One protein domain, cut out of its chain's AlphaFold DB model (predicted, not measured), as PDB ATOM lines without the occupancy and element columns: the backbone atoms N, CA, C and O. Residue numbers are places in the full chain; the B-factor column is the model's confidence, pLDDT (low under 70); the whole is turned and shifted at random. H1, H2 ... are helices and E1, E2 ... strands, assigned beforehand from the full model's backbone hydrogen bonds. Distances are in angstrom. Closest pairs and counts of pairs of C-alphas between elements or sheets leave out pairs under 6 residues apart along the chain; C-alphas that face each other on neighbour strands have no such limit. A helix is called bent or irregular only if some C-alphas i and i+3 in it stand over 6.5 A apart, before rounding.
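AT A GLANCE: This is residues 68 to 98 and 463 to 545 of the 554 residues of an uncharacterized protein of Lachnospiraceae bacterium (UniProt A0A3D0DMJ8). Two sheets stand partly face to face with their strands crossed: the long hairpin E1 and E2, and the three-stranded meander E3, E4 and E5. They come together along E2 and E3, and H1 fills the other side, between E1 and E5, while the short H2 sits by one end of E4 and E5, the end from which the long link 522 to 537 loops out. The printed part has 114 residues with two named helices and five named strands, in the order E1 E2 H1 H2 E3 E4 E5; both sheets, E1 - E2 and E3 - E4 - E5, are antiparallel, and the class is mixed, helices and strands. The whole is compact, with a radius of gyration of the C-alphas of 15.2 A, yet elongated in outline, spanning 45 by 30 by 27 A.

IN THESE COORDINATES: E1, residues 68 to 78, begins at C-alpha 68 (95.435, 141.794, 104.615) and is 29.4 A long. E2, residues 81 to 92, is 36.0 A long. After the cut come H1, residues 466 to 477, 16.5 A, and H2, residues 480 to 486. H2 is irregular: C-alphas 481 and 484 are 7.1 A apart. E3, residues 491 to 504, begins at C-alpha 491 (120.948, 139.123, 110.099), measures 29.8 A and bends by 92 degrees at residue 501. E4, residues 509 to 521, measures 34.2 A and bends by 68 degrees at residue 512. E5, residues 538 to 544, ends at C-alpha 544 (102.643, 154.615, 102.561).

HOW THE PARTS SIT: The twisted sheet of E3, E4 and E5 is a meander, each strand the antiparallel neighbour of the one before, with E3 and E5 as edge strands. In the hairpin E3 and E4, N 498 and O 515 are 2.9 A apart; in the hairpin E4 and E5, N 516 and O 541 are 3.0 A apart, both within hydrogen-bond range. H1 is on this sheet at a height of 9.5 A, two layers with H1 on one face. It lies over E5 and only just over E4, on which 3 of its C-alphas fall, and runs slantwise to the strands, at 46 degrees to E5 on the local plane. The closest C-alphas of H1 and E5 are those of Ile 469 and Ile 543, 7.1 A. H2 only grazes the sheet, with residues 482 to 486; its closest C-alpha to E4 is that of Phe 486, 6.2 A from that of Ser 520. H1 and H2 are close but not clearly touching, about perpendicular at 81 degrees, with the C-alphas of Leu 477 and Thr 483 closest at 6.8 A. The hairpin E1 and E2, with N 74 and O 85 within hydrogen-bond range at 3.1 A, makes a sandwich, two sheets face to face, with the larger sheet, the strands of the one at 48 degrees to those of the other. The closest C-alphas of E2 and E3 are those of Tyr 83 and Asp 491, 5.2 A; those of E1 and H1 are Leu 70 and Ser 466, also 5.2 A. E1 and E5 are apart. In H1 every O i to N i+4 pair is within hydrogen-bond range; in H2 0 of 3 are, beside 2 of 4 O i to N i+3 pairs.

THE WHOLE: The two C-alphas farthest apart are those of Glu 96 and Asp 528, 46.7 A. Residues 99 to 462 are not printed, and C-alphas 98 and 463 are 7.4 A apart across this cut. Of the links that are printed whole, E4 to E5 is long and the others are tight. The mean pLDDT of the printed part is 75.8; residue 68, residues 90 to 97 and residues 523 to 536 are under 70.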
ATOM      1  N   ILE A  68      94.084 141.330 104.902       67.69
ATOM      2  CA  ILE A  68      95.435 141.794 104.615       67.69
ATOM      3  C   ILE A  68      96.380 140.656 105.013       67.69
ATOM      4  O   ILE A  68      96.536 140.367 106.197       67.69
ATOM      5  N   ASP A  69      96.960 139.981 104.021       71.25
ATOM      6  CA  ASP A  69      97.980 138.943 104.201       71.25
ATOM      7  C   ASP A  69      99.308 139.484 103.663       71.25
ATOM      8  O   ASP A  69      99.568 139.489 102.453       71.25
ATOM      9  N   LEU A  70     100.119 140.035 104.559       75.75
ATOM     10  CA  LEU A  70     101.450 140.531 104.258       75.75
ATOM     11  C   LEU A  70     102.457 139.468 104.682       75.75
ATOM     12  O   LEU A  70     102.803 139.331 105.854       75.75
ATOM     13  N   LYS A  71     102.946 138.728 103.689       79.06
ATOM     14  CA  LYS A  71     103.990 137.731 103.875       79.06
ATOM     15  C   LYS A  71     105.257 138.143 103.142       79.06
ATOM     16  O   LYS A  71     105.268 138.264 101.918       79.06
ATOM     17  N   ILE A  72     106.325 138.316 103.905       80.38
ATOM     18  CA  ILE A  72     107.669 138.614 103.424       80.38
ATOM     19  C   ILE A  72     108.559 137.448 103.846       80.38
ATOM     20  O   ILE A  72     108.610 137.091 105.017       80.38
ATOM     21  N   ASP A  73     109.220 136.830 102.879       83.44
ATOM     22  CA  ASP A  73     110.243 135.805 103.088       83.44
ATOM     23  C   ASP A  73     111.245 135.976 101.949       83.44
ATOM     24  O   ASP A  73     111.122 135.364 100.889       83.44
ATOM     25  N   GLU A  74     112.133 136.953 102.115       81.38
ATOM     26  CA  GLU A  74     113.049 137.401 101.071       81.38
ATOM     27  C   GLU A  74     114.471 137.471 101.607       81.38
ATOM     28  O   GLU A  74     114.709 137.735 102.786       81.38
ATOM     29  N   GLU A  75     115.427 137.292 100.706       82.88
ATOM     30  CA  GLU A  75     116.834 137.525 100.982       82.88
ATOM     31  C   GLU A  75     117.335 138.684 100.126       82.88
ATOM     32  O   GLU A  75     117.004 138.809  98.942       82.88
ATOM     33  N   PHE A  76     118.171 139.538 100.706       82.12
ATOM     34  CA  PHE A  76     118.864 140.569  99.950       82.12
ATOM     35  C   PHE A  76     120.342 140.620 100.309       82.12
ATOM     36  O   PHE A  76     120.738 140.405 101.449       82.12
ATOM     37  N   THR A  77     121.177 140.923  99.318       78.81
ATOM     38  CA  THR A  77     122.623 141.040  99.515       78.81
ATOM     39  C   THR A  77     123.036 142.507  99.583       78.81
ATOM     40  O   THR A  77     122.685 143.290  98.696       78.81
ATOM     41  N   TYR A  78     123.821 142.861 100.600       74.62
ATOM     42  CA  TYR A  78     124.496 144.153 100.729       74.62
ATOM     43  C   TYR A  78     125.918 143.941 101.274       74.62
ATOM     44  O   TYR A  78     126.103 143.229 102.257       74.62
ATOM     45  N   ASN A  79     126.930 144.535 100.626       72.69
ATOM     46  CA  ASN A  79     128.356 144.344 100.955       72.69
ATOM     47  C   ASN A  79     128.770 142.866 101.123       72.69
ATOM     48  O   ASN A  79     129.427 142.506 102.097       72.69
ATOM     49  N   ASP A  80     128.362 142.011 100.180       74.19
ATOM     50  CA  ASP A  80     128.635 140.561 100.155       74.19
ATOM     51  C   ASP A  80     128.052 139.746 101.333       74.19
ATOM     52  O   ASP A  80     128.275 138.537 101.418       74.19
ATOM     53  N   ILE A  81     127.253 140.369 102.206       71.38
ATOM     54  CA  ILE A  81     126.470 139.705 103.254       71.38
ATOM     55  C   ILE A  81     125.033 139.561 102.754       71.38
ATOM     56  O   ILE A  81     124.461 140.502 102.202       71.38
ATOM     57  N   THR A  82     124.464 138.367 102.908       76.12
ATOM     58  CA  THR A  82     123.056 138.099 102.590       76.12
ATOM     59  C   THR A  82     122.243 138.177 103.869       76.12
ATOM     60  O   THR A  82     122.523 137.442 104.811       76.12
ATOM     61  N   TYR A  83     121.260 139.066 103.877       75.69
ATOM     62  CA  TYR A  83     120.322 139.277 104.969       75.69
ATOM     63  C   TYR A  83     119.000 138.610 104.609       75.69
ATOM     64  O   TYR A  83     118.550 138.713 103.465       75.69
ATOM     65  N   SER A  84     118.384 137.939 105.577       72.06
ATOM     66  CA  SER A  84     117.029 137.402 105.460       72.06
ATOM     67  C   SER A  84     116.059 138.416 106.055       72.06
ATOM     68  O   SER A  84     116.350 138.978 107.096       72.06
ATOM     69  N   VAL A  85     114.902 138.627 105.434       72.38
ATOM     70  CA  VAL A  85     113.805 139.440 105.979       72.38
ATOM     71  C   VAL A  85     112.561 138.573 105.997       72.38
ATOM     72  O   VAL A  85     112.118 138.092 104.950       72.38
ATOM     73  N   LYS A  86     112.002 138.359 107.190       72.06
ATOM     74  CA  LYS A  86     110.823 137.510 107.384       72.06
ATOM     75  C   LYS A  86     109.743 138.240 108.154       72.06
ATOM     76  O   LYS A  86     109.984 138.674 109.269       72.06
ATOM     77  N   CYS A  87     108.553 138.317 107.577       75.56
ATOM     78  CA  CYS A  87     107.355 138.860 108.199       75.56
ATOM     79  C   CYS A  87     106.151 138.008 107.776       75.56
ATOM     80  O   CYS A  87     106.013 137.673 106.600       75.56
ATOM     81  N   ASP A  88     105.286 137.646 108.716       72.00
ATOM     82  CA  ASP A  88     103.991 137.028 108.423       72.00
ATOM     83  C   ASP A  88     102.936 137.781 109.234       72.00
ATOM     84  O   ASP A  88     102.822 137.604 110.447       72.00
ATOM     85  N   TYR A  89     102.230 138.687 108.564       71.12
ATOM     86  CA  TYR A  89     101.178 139.505 109.141       71.12
ATOM     87  C   TYR A  89      99.858 139.184 108.459       71.12
ATOM     88  O   TYR A  89      99.732 139.267 107.235       71.12
ATOM     89  N   LYS A  90      98.848 138.855 109.262       67.44
ATOM     90  CA  LYS A  90      97.510 138.533 108.770       67.44
ATOM     91  C   LYS A  90      96.473 139.265 109.574       67.44
ATOM     92  O   LYS A  90      96.475 139.173 110.799       67.44
ATOM     93  N   LYS A  91      95.552 139.927 108.882       67.06
ATOM     94  CA  LYS A  91      94.493 140.668 109.549       67.06
ATOM     95  C   LYS A  91      93.264 140.875 108.704       67.06
ATOM     96  O   LYS A  91      93.376 141.004 107.493       67.06
ATOM     97  N   ASP A  92      92.109 140.953 109.344       59.38
ATOM     98  CA  ASP A  92      90.866 141.291 108.663       59.38
ATOM     99  C   ASP A  92      90.878 142.775 108.264       59.38
ATOM    100  O   ASP A  92      91.322 143.644 109.018       59.38
ATOM    101  N   ARG A  93      90.465 143.069 107.030       59.16
ATOM    102  CA  ARG A  93      90.400 144.439 106.524       59.16
ATOM    103  C   ARG A  93      89.085 145.077 106.996       59.16
ATOM    104  O   ARG A  93      88.042 144.476 106.751       59.16
ATOM    105  N   PRO A  94      89.106 146.275 107.608       51.12
ATOM    106  CA  PRO A  94      87.888 146.893 108.124       51.12
ATOM    107  C   PRO A  94      87.003 147.403 106.976       51.12
ATOM    108  O   PRO A  94      85.796 147.186 106.990       51.12
ATOM    109  N   HIS A  95      87.604 147.978 105.923       58.12
ATOM    110  CA  HIS A  95      86.895 148.521 104.756       58.12
ATOM    111  C   HIS A  95      87.645 148.316 103.429       58.12
ATOM    112  O   HIS A  95      88.861 148.116 103.402       58.12
ATOM    113  N   GLU A  96      86.917 148.378 102.309       59.06
ATOM    114  CA  GLU A  96      87.440 148.218 100.939       59.06
ATOM    115  C   GLU A  96      88.419 149.316 100.506       59.06
ATOM    116  O   GLU A  96      89.245 149.089  99.618       59.06
ATOM    117  N   GLU A  97      88.362 150.478 101.146       69.50
ATOM    118  CA  GLU A  97      89.223 151.642 100.948       69.50
ATOM    119  C   GLU A  97      89.546 152.203 102.341       69.50
ATOM    120  O   GLU A  97      88.748 152.062 103.268       69.50
ATOM    121  N   LEU A  98      90.757 152.729 102.516       75.88
ATOM    122  CA  LEU A  98      91.136 153.488 103.707       75.88
ATOM    123  C   LEU A  98      91.248 154.951 103.300       75.88
ATOM    124  O   LEU A  98      91.788 155.251 102.239       75.88
ATOM    125  N   LEU A 463      94.689 150.193  99.079       82.69
ATOM    126  CA  LEU A 463      95.988 149.699  99.515       82.69
ATOM    127  C   LEU A 463      96.706 148.990  98.361       82.69
ATOM    128  O   LEU A 463      96.112 148.162  97.655       82.69
ATOM    129  N   VAL A 464      97.989 149.295  98.184       86.12
ATOM    130  CA  VAL A 464      98.852 148.546  97.265       86.12
ATOM    131  C   VAL A 464      99.062 147.139  97.803       86.12
ATOM    132  O   VAL A 464      99.091 146.916  99.011       86.12
ATOM    133  N   ASN A 465      99.203 146.171  96.907       83.12
ATOM    134  CA  ASN A 465      99.324 144.769  97.280       83.12
ATOM    135  C   ASN A 465     100.611 144.463  98.077       83.12
ATOM    136  O   ASN A 465     101.598 145.205  98.043       83.12
ATOM    137  N   SER A 466     100.617 143.312  98.751       81.62
ATOM    138  CA  SER A 466     101.738 142.853  99.581       81.62
ATOM    139  C   SER A 466     103.065 142.763  98.819       81.62
ATOM    140  O   SER A 466     104.107 143.070  99.388       81.62
ATOM    141  N   ASP A 467     103.047 142.395  97.533       84.38
ATOM    142  CA  ASP A 467     104.261 142.342  96.707       84.38
ATOM    143  C   ASP A 467     104.881 143.731  96.502       84.38
ATOM    144  O   ASP A 467     106.102 143.874  96.545       84.38
ATOM    145  N   THR A 468     104.053 144.765  96.336       87.88
ATOM    146  CA  THR A 468     104.508 146.155  96.214       87.88
ATOM    147  C   THR A 468     105.152 146.623  97.516       87.88
ATOM    148  O   THR A 468     106.286 147.102  97.490       87.88
ATOM    149  N   ILE A 469     104.480 146.418  98.656       88.19
ATOM    150  CA  ILE A 469     105.019 146.764  99.983       88.19
ATOM    151  C   ILE A 469     106.340 146.037 100.243       88.19
ATOM    152  O   ILE A 469     107.335 146.658 100.613       88.19
ATOM    153  N   LYS A 470     106.378 144.729  99.977       88.19
ATOM    154  CA  LYS A 470     107.572 143.891 100.111       88.19
ATOM    155  C   LYS A 470     108.742 144.431  99.292       88.19
ATOM    156  O   LYS A 470     109.827 144.639  99.830       88.19
ATOM    157  N   ASN A 471     108.530 144.691  98.002       89.38
ATOM    158  CA  ASN A 471     109.581 145.200  97.122       89.38
ATOM    159  C   ASN A 471     110.113 146.555  97.606       89.38
ATOM    160  O   ASN A 471     111.320 146.790  97.567       89.38
ATOM    161  N   LYS A 472     109.224 147.419  98.110       91.25
ATOM    162  CA  LYS A 472     109.573 148.746  98.623       91.25
ATOM    163  C   LYS A 472     110.323 148.700  99.947       91.25
ATOM    164  O   LYS A 472     111.274 149.460 100.108       91.25
ATOM    165  N   LEU A 473     109.996 147.763 100.834       89.56
ATOM    166  CA  LEU A 473     110.781 147.506 102.042       89.56
ATOM    167  C   LEU A 473     112.211 147.075 101.691       89.56
ATOM    168  O   LEU A 473     113.172 147.638 102.209       89.56
ATOM    169  N   ILE A 474     112.371 146.122 100.767       87.94
ATOM    170  CA  ILE A 474     113.700 145.653 100.342       87.94
ATOM    171  C   ILE A 474     114.491 146.764  99.633       87.94
ATOM    172  O   ILE A 474     115.707 146.864  99.808       87.94
ATOM    173  N   GLU A 475     113.829 147.607  98.838       88.19
ATOM    174  CA  GLU A 475     114.438 148.798  98.234       88.19
ATOM    175  C   GLU A 475     114.907 149.788  99.312       88.19
ATOM    176  O   GLU A 475     116.055 150.233  99.271       88.19
ATOM    177  N   ALA A 476     114.063 150.066 100.314       88.62
ATOM    178  CA  ALA A 476     114.389 150.937 101.439       88.62
ATOM    179  C   ALA A 476     115.622 150.432 102.191       88.62
ATOM    180  O   ALA A 476     116.577 151.186 102.361       88.62
ATOM    181  N   LEU A 477     115.650 149.151 102.565       86.00
ATOM    182  CA  LEU A 477     116.765 148.540 103.297       86.00
ATOM    183  C   LEU A 477     118.090 148.601 102.523       86.00
ATOM    184  O   LEU A 477     119.151 148.625 103.128       86.00
ATOM    185  N   LYS A 478     118.068 148.688 101.190       84.31
ATOM    186  CA  LYS A 478     119.286 148.863 100.376       84.31
ATOM    187  C   LYS A 478     119.758 150.317 100.270       84.31
ATOM    188  O   LYS A 478     120.835 150.557  99.724       84.31
ATOM    189  N   SER A 479     118.971 151.282 100.742       83.69
ATOM    190  CA  SER A 479     119.299 152.708 100.661       83.69
ATOM    191  C   SER A 479     120.358 153.127 101.682       83.69
ATOM    192  O   SER A 479     120.464 152.559 102.770       83.69
ATOM    193  N   GLU A 480     121.105 154.188 101.364       77.06
ATOM    194  CA  GLU A 480     122.155 154.733 102.239       77.06
ATOM    195  C   GLU A 480     121.656 155.104 103.649       77.06
ATOM    196  O   GLU A 480     122.444 155.091 104.592       77.06
ATOM    197  N   LYS A 481     120.348 155.370 103.810       78.81
ATOM    198  CA  LYS A 481     119.718 155.694 105.101       78.81
ATOM    199  C   LYS A 481     119.886 154.569 106.128       78.81
ATOM    200  O   LYS A 481     120.155 154.844 107.293       78.81
ATOM    201  N   TYR A 482     119.734 153.313 105.708       76.69
ATOM    202  CA  TYR A 482     119.738 152.165 106.623       76.69
ATOM    203  C   TYR A 482     120.999 151.317 106.515       76.69
ATOM    204  O   TYR A 482     121.281 150.530 107.414       76.69
ATOM    205  N   THR A 483     121.810 151.497 105.471       71.38
ATOM    206  CA  THR A 483     122.977 150.641 105.259       71.38
ATOM    207  C   THR A 483     124.045 150.744 106.343       71.38
ATOM    208  O   THR A 483     124.744 149.764 106.606       71.38
ATOM    209  N   GLY A 484     124.145 151.896 107.016       71.12
ATOM    210  CA  GLY A 484     124.987 152.066 108.202       71.12
ATOM    211  C   GLY A 484     124.578 151.162 109.371       71.12
ATOM    212  O   GLY A 484     125.447 150.707 110.110       71.12
ATOM    213  N   LYS A 485     123.285 150.820 109.484       75.94
ATOM    214  CA  LYS A 485     122.738 149.964 110.549       75.94
ATOM    215  C   LYS A 485     123.038 148.475 110.354       75.94
ATOM    216  O   LYS A 485     122.836 147.686 111.271       75.94
ATOM    217  N   PHE A 486     123.560 148.068 109.193       74.56
ATOM    218  CA  PHE A 486     124.008 146.687 108.958       74.56
ATOM    219  C   PHE A 486     125.507 146.477 109.211       74.56
ATOM    220  O   PHE A 486     126.016 145.367 109.049       74.56
ATOM    221  N   ALA A 487     126.258 147.521 109.581       73.50
ATOM    222  CA  ALA A 487     127.701 147.408 109.763       73.50
ATOM    223  C   ALA A 487     128.048 146.416 110.891       73.50
ATOM    224  O   ALA A 487     127.733 146.637 112.056       73.50
ATOM    225  N   GLY A 488     128.718 145.312 110.539       70.12
ATOM    226  CA  GLY A 488     129.085 144.261 111.496       70.12
ATOM    227  C   GLY A 488     127.929 143.348 111.919       70.12
ATOM    228  O   GLY A 488     128.103 142.561 112.846       70.12
ATOM    229  N   LYS A 489     126.774 143.435 111.253       77.31
ATOM    230  CA  LYS A 489     125.600 142.588 111.486       77.31
ATOM    231  C   LYS A 489     125.505 141.521 110.397       77.31
ATOM    232  O   LYS A 489     126.006 141.713 109.290       77.31
ATOM    233  N   THR A 490     124.900 140.382 110.712       72.94
ATOM    234  CA  THR A 490     124.779 139.245 109.781       72.94
ATOM    235  C   THR A 490     123.334 138.833 109.521       72.94
ATOM    236  O   THR A 490     123.105 138.027 108.624       72.94
ATOM    237  N   ASP A 491     122.375 139.398 110.257       72.94
ATOM    238  CA  ASP A 491     120.948 139.123 110.099       72.94
ATOM    239  C   ASP A 491     120.092 140.366 110.404       72.94
ATOM    240  O   ASP A 491     120.559 141.315 111.049       72.94
ATOM    241  N   VAL A 492     118.846 140.354 109.922       75.75
ATOM    242  CA  VAL A 492     117.823 141.372 110.212       75.75
ATOM    243  C   VAL A 492     116.503 140.666 110.498       75.75
ATOM    244  O   VAL A 492     115.904 140.093 109.594       75.75
ATOM    245  N   ASP A 493     116.000 140.751 111.725       73.06
ATOM    246  CA  ASP A 493     114.669 140.225 112.031       73.06
ATOM    247  C   ASP A 493     113.631 141.340 111.988       73.06
ATOM    248  O   ASP A 493     113.825 142.415 112.559       73.06
ATOM    249  N   VAL A 494     112.501 141.065 111.336       72.25
ATOM    250  CA  VAL A 494     111.296 141.883 111.489       72.25
ATOM    251  C   VAL A 494     110.635 141.458 112.790       72.25
ATOM    252  O   VAL A 494     110.127 140.345 112.909       72.25
ATOM    253  N   LEU A 495     110.675 142.350 113.771       70.56
ATOM    254  CA  LEU A 495     110.052 142.158 115.074       70.56
ATOM    255  C   LEU A 495     108.539 142.374 114.991       70.56
ATOM    256  O   LEU A 495     107.779 141.690 115.674       70.56
ATOM    257  N   GLY A 496     108.101 143.285 114.120       70.12
ATOM    258  CA  GLY A 496     106.691 143.561 113.885       70.12
ATOM    259  C   GLY A 496     106.441 144.304 112.578       70.12
ATOM    260  O   GLY A 496     107.313 145.001 112.061       70.12
ATOM    261  N   ALA A 497     105.232 144.136 112.048       76.31
ATOM    262  CA  ALA A 497     104.698 144.963 110.976       76.31
ATOM    263  C   ALA A 497     103.315 145.461 111.392       76.31
ATOM    264  O   ALA A 497     102.438 144.651 111.690       76.31
ATOM    265  N   ASN A 498     103.123 146.776 111.402       75.25
ATOM    266  CA  ASN A 498     101.893 147.417 111.849       75.25
ATOM    267  C   ASN A 498     101.351 148.318 110.744       75.25
ATOM    268  O   ASN A 498     102.094 149.095 110.156       75.25
ATOM    269  N   LEU A 499     100.051 148.231 110.463       75.25
ATOM    270  CA  LEU A 499      99.361 149.208 109.623       75.25
ATOM    271  C   LEU A 499      98.676 150.230 110.536       75.25
ATOM    272  O   LEU A 499      97.851 149.838 111.363       75.25
ATOM    273  N   PHE A 500      98.997 151.514 110.383       74.50
ATOM    274  CA  PHE A 500      98.409 152.608 111.166       74.50
ATOM    275  C   PHE A 500      98.318 153.911 110.352       74.50
ATOM    276  O   PHE A 500      98.776 153.968 109.215       74.50
ATOM    277  N   TYR A 501      97.712 154.964 110.907       76.12
ATOM    278  CA  TYR A 501      97.685 156.296 110.288       76.12
ATOM    279  C   TYR A 501      98.903 157.128 110.686       76.12
ATOM    280  O   TYR A 501      99.014 157.561 111.832       76.12
ATOM    281  N   TYR A 502      99.800 157.384 109.736       78.94
ATOM    282  CA  TYR A 502     100.976 158.225 109.950       78.94
ATOM    283  C   TYR A 502     100.709 159.657 109.483       78.94
ATOM    284  O   TYR A 502     100.164 159.860 108.395       78.94
ATOM    285  N   TYR A 503     101.127 160.640 110.286       79.88
ATOM    286  CA  TYR A 503     101.128 162.042 109.873       79.88
ATOM    287  C   TYR A 503     102.364 162.339 109.026       79.88
ATOM    288  O   TYR A 503     103.471 162.473 109.547       79.88
ATOM    289  N   ASN A 504     102.174 162.467 107.719       79.25
ATOM    290  CA  ASN A 504     103.225 162.888 106.809       79.25
ATOM    291  C   ASN A 504     103.299 164.422 106.791       79.25
ATOM    292  O   ASN A 504     102.448 165.093 106.207       79.25
ATOM    293  N   THR A 505     104.350 164.962 107.406       76.12
ATOM    294  CA  THR A 505     104.620 166.403 107.511       76.12
ATOM    295  C   THR A 505     104.832 167.078 106.156       76.12
ATOM    296  O   THR A 505     104.462 168.237 105.995       76.12
ATOM    297  N   SER A 506     105.400 166.365 105.175       78.62
ATOM    298  CA  SER A 506     105.723 166.921 103.851       78.62
ATOM    299  C   SER A 506     104.480 167.183 103.008       78.62
ATOM    300  O   SER A 506     104.440 168.158 102.262       78.62
ATOM    301  N   ASP A 507     103.482 166.311 103.145       78.25
ATOM    302  CA  ASP A 507     102.238 166.357 102.374       78.25
ATOM    303  C   ASP A 507     101.046 166.845 103.230       78.25
ATOM    304  O   ASP A 507      99.924 166.909 102.736       78.25
ATOM    305  N   SER A 508     101.292 167.193 104.504       83.69
ATOM    306  CA  SER A 508     100.290 167.612 105.500       83.69
ATOM    307  C   SER A 508      99.050 166.713 105.492       83.69
ATOM    308  O   SER A 508      97.918 167.167 105.342       83.69
ATOM    309  N   GLN A 509      99.267 165.403 105.627       85.06
ATOM    310  CA  GLN A 509      98.188 164.420 105.556       85.06
ATOM    311  C   GLN A 509      98.369 163.280 106.554       85.06
ATOM    312  O   GLN A 509      99.493 162.870 106.849       85.06
ATOM    313  N   TYR A 510      97.254 162.722 107.019       82.19
ATOM    314  CA  TYR A 510      97.227 161.404 107.643       82.19
ATOM    315  C   TYR A 510      96.920 160.362 106.583       82.19
ATOM    316  O   TYR A 510      95.869 160.411 105.946       82.19
ATOM    317  N   ALA A 511      97.831 159.407 106.416       83.19
ATOM    318  CA  ALA A 511      97.690 158.338 105.439       83.19
ATOM    319  C   ALA A 511      97.928 156.964 106.083       83.19
ATOM    320  O   ALA A 511      98.780 156.838 106.976       83.19
ATOM    321  N   PRO A 512      97.216 155.919 105.626       82.44
ATOM    322  CA  PRO A 512      97.476 154.556 106.056       82.44
ATOM    323  C   PRO A 512      98.907 154.173 105.668       82.44
ATOM    324  O   PRO A 512      99.318 154.330 104.521       82.44
ATOM    325  N   THR A 513      99.678 153.686 106.630       84.50
ATOM    326  CA  THR A 513     101.125 153.491 106.528       84.50
ATOM    327  C   THR A 513     101.520 152.199 107.224       84.50
ATOM    328  O   THR A 513     101.104 151.931 108.351       84.50
ATOM    329  N   TRP A 514     102.321 151.392 106.538       85.50
ATOM    330  CA  TRP A 514     103.000 150.245 107.119       85.50
ATOM    331  C   TRP A 514     104.256 150.698 107.844       85.50
ATOM    332  O   TRP A 514     105.123 151.304 107.224       85.50
ATOM    333  N   ASP A 515     104.375 150.347 109.114       84.81
ATOM    334  CA  ASP A 515     105.617 150.416 109.871       84.81
ATOM    335  C   ASP A 515     106.187 149.024 110.058       84.81
ATOM    336  O   ASP A 515     105.516 148.110 110.542       84.81
ATOM    337  N   PHE A 516     107.437 148.885 109.649       85.00
ATOM    338  CA  PHE A 516     108.240 147.708 109.888       85.00
ATOM    339  C   PHE A 516     109.232 148.014 110.992       85.00
ATOM    340  O   PHE A 516     110.224 148.709 110.763       85.00
ATOM    341  N   TYR A 517     108.990 147.419 112.155       81.56
ATOM    342  CA  TYR A 517     109.927 147.424 113.260       81.56
ATOM    343  C   TYR A 517     110.863 146.230 113.128       81.56
ATOM    344  O   TYR A 517     110.441 145.070 113.127       81.56
ATOM    345  N   MET A 518     112.149 146.515 112.975       83.69
ATOM    346  CA  MET A 518     113.182 145.528 112.703       83.69
ATOM    347  C   MET A 518     114.379 145.729 113.621       83.69
ATOM    348  O   MET A 518     114.631 146.825 114.120       83.69
ATOM    349  N   ILE A 519     115.162 144.670 113.781       82.00
ATOM    350  CA  ILE A 519     116.445 144.704 114.472       82.00
ATOM    351  C   ILE A 519     117.527 144.080 113.600       82.00
ATOM    352  O   ILE A 519     117.342 142.992 113.053       82.00
ATOM    353  N   SER A 520     118.671 144.751 113.485       82.19
ATOM    354  CA  SER A 520     119.873 144.169 112.893       82.19
ATOM    355  C   SER A 520     120.795 143.614 113.982       82.19
ATOM    356  O   SER A 520     121.133 144.276 114.963       82.19
ATOM    357  N   TYR A 521     121.242 142.371 113.824       75.94
ATOM    358  CA  TYR A 521     122.092 141.710 114.818       75.94
ATOM    359  C   TYR A 521     123.115 140.777 114.162       75.94
ATOM    360  O   TYR A 521     123.055 140.474 112.969       75.94
ATOM    361  N   ASP A 522     124.105 140.335 114.939       75.88
ATOM    362  CA  ASP A 522     125.006 139.271 114.506       75.88
ATOM    363  C   ASP A 522     124.475 137.915 114.985       75.88
ATOM    364  O   ASP A 522     124.423 137.629 116.177       75.88
ATOM    365  N   LYS A 523     124.101 137.032 114.056       68.50
ATOM    366  CA  LYS A 523     123.595 135.688 114.358       68.50
ATOM    367  C   LYS A 523     124.555 134.872 115.235       68.50
ATOM    368  O   LYS A 523     124.126 133.959 115.939       68.50
ATOM    369  N   SER A 524     125.856 135.181 115.196       65.44
ATOM    370  CA  SER A 524     126.865 134.496 116.006       65.44
ATOM    371  C   SER A 524     126.791 134.829 117.507       65.44
ATOM    372  O   SER A 524     127.230 134.011 118.319       65.44
ATOM    373  N   SER A 525     126.166 135.953 117.886       60.81
ATOM    374  CA  SER A 525     126.012 136.394 119.280       60.81
ATOM    375  C   SER A 525     124.759 135.852 119.983       60.81
ATOM    376  O   SER A 525     124.592 136.075 121.173       60.81
ATOM    377  N   ILE A 526     123.898 135.098 119.286       58.75
ATOM    378  CA  ILE A 526     122.597 134.606 119.796       58.75
ATOM    379  C   ILE A 526     122.703 133.515 120.879       58.75
ATOM    380  O   ILE A 526     121.742 133.236 121.593       58.75
ATOM    381  N   ASN A 527     123.860 132.863 121.016       53.62
ATOM    382  CA  ASN A 527     124.003 131.704 121.907       53.62
ATOM    383  C   ASN A 527     124.282 132.047 123.383       53.62
ATOM    384  O   ASN A 527     124.265 131.127 124.201       53.62
ATOM    385  N   ASP A 528     124.505 133.317 123.730       47.81
ATOM    386  CA  ASP A 528     124.706 133.772 125.109       47.81
ATOM    387  C   ASP A 528     123.581 134.747 125.494       47.81
ATOM    388  O   ASP A 528     123.240 135.653 124.745       47.81
ATOM    389  N   ALA A 529     122.964 134.535 126.657       44.97
ATOM    390  CA  ALA A 529     121.724 135.183 127.100       44.97
ATOM    391  C   ALA A 529     121.835 136.687 127.457       44.97
ATOM    392  O   ALA A 529     120.952 137.202 128.135       44.97
ATOM    393  N   ASP A 530     122.884 137.374 127.006       47.50
ATOM    394  CA  ASP A 530     123.117 138.806 127.208       47.50
ATOM    395  C   ASP A 530     123.350 139.451 125.832       47.50
ATOM    396  O   ASP A 530     124.464 139.451 125.304       47.50
ATOM    397  N   TYR A 531     122.282 139.965 125.221       60.03
ATOM    398  CA  TYR A 531     122.400 140.816 124.043       60.03
ATOM    399  C   TYR A 531     122.567 142.269 124.486       60.03
ATOM    400  O   TYR A 531     121.682 142.807 125.146       60.03
ATOM    401  N   ASP A 532     123.627 142.938 124.039       58.84
ATOM    402  CA  ASP A 532     123.685 144.403 124.055       58.84
ATOM    403  C   ASP A 532     122.953 144.929 122.804       58.84
ATOM    404  O   ASP A 532     123.587 145.297 121.813       58.84
ATOM    405  N   ILE A 533     121.613 144.896 122.810       63.16
ATOM    406  CA  ILE A 533     120.809 145.600 121.798       63.16
ATOM    407  C   ILE A 533     120.841 147.080 122.146       63.16
ATOM    408  O   ILE A 533     120.417 147.490 123.227       63.16
ATOM    409  N   THR A 534     121.326 147.894 121.224       65.19
ATOM    410  CA  THR A 534     121.339 149.346 121.377       65.19
ATOM    411  C   THR A 534     120.217 149.983 120.556       65.19
ATOM    412  O   THR A 534     119.775 149.405 119.562       65.19
ATOM    413  N   PRO A 535     119.773 151.209 120.894       65.88
ATOM    414  CA  PRO A 535     118.843 151.973 120.060       65.88
ATOM    415  C   PRO A 535     119.267 152.096 118.582       65.88
ATOM    416  O   PRO A 535     118.425 152.269 117.705       65.88
ATOM    417  N   GLU A 536     120.570 151.995 118.295       69.50
ATOM    418  CA  GLU A 536     121.143 152.092 116.948       69.50
ATOM    419  C   GLU A 536     120.887 150.842 116.085       69.50
ATOM    420  O   GLU A 536     120.913 150.935 114.855       69.50
ATOM    421  N   ASP A 537     120.588 149.703 116.718       75.25
ATOM    422  CA  ASP A 537     120.315 148.417 116.063       75.25
ATOM    423  C   ASP A 537     118.867 148.298 115.568       75.25
ATOM    424  O   ASP A 537     118.556 147.452 114.723       75.25
ATOM    425  N   TYR A 538     117.974 149.157 116.065       80.31
ATOM    426  CA  TYR A 538     116.586 149.192 115.628       80.31
ATOM    427  C   TYR A 538     116.437 149.942 114.310       80.31
ATOM    428  O   TYR A 538     116.989 151.026 114.094       80.31
ATOM    429  N   ILE A 539     115.645 149.369 113.415       83.69
ATOM    430  CA  ILE A 539     115.327 149.915 112.105       83.69
ATOM    431  C   ILE A 539     113.808 150.050 112.035       83.69
ATOM    432  O   ILE A 539     113.100 149.057 112.157       83.69
ATOM    433  N   HIS A 540     113.333 151.272 111.811       85.56
ATOM    434  CA  HIS A 540     111.946 151.542 111.451       85.56
ATOM    435  C   HIS A 540     111.899 151.909 109.976       85.56
ATOM    436  O   HIS A 540     112.747 152.667 109.498       85.56
ATOM    437  N   VAL A 541     110.939 151.348 109.249       87.88
ATOM    438  CA  VAL A 541     110.670 151.730 107.863       87.88
ATOM    439  C   VAL A 541     109.183 151.972 107.719       87.88
ATOM    440  O   VAL A 541     108.394 151.035 107.816       87.88
ATOM    441  N   TYR A 542     108.829 153.215 107.407       88.12
ATOM    442  CA  TYR A 542     107.463 153.603 107.091       88.12
ATOM    443  C   TYR A 542     107.235 153.560 105.579       88.12
ATOM    444  O   TYR A 542     108.006 154.124 104.798       88.12
ATOM    445  N   ILE A 543     106.171 152.886 105.151       90.25
ATOM    446  CA  ILE A 543     105.764 152.782 103.750       90.25
ATOM    447  C   ILE A 543     104.297 153.169 103.651       90.25
ATOM    448  O   ILE A 543     103.439 152.505 104.226       90.25
ATOM    449  N   ASP A 544     104.007 154.215 102.886       89.94
ATOM    450  CA  ASP A 544     102.643 154.615 102.561       89.94
ATOM    451  C   ASP A 544     101.907 153.430 101.923       89.94
ATOM    452  O   ASP A 544     102.309 152.899 100.882       89.94
ATOM    453  N   ALA A 545     100.830 152.991 102.566       87.06
ATOM    454  CA  ALA A 545     100.100 151.801 102.170       87.06
ATOM    455  C   ALA A 545      99.271 152.007 100.894       87.06
ATOM    456  O   ALA A 545      98.866 151.024 100.279       87.06
TER     457      ALA A 545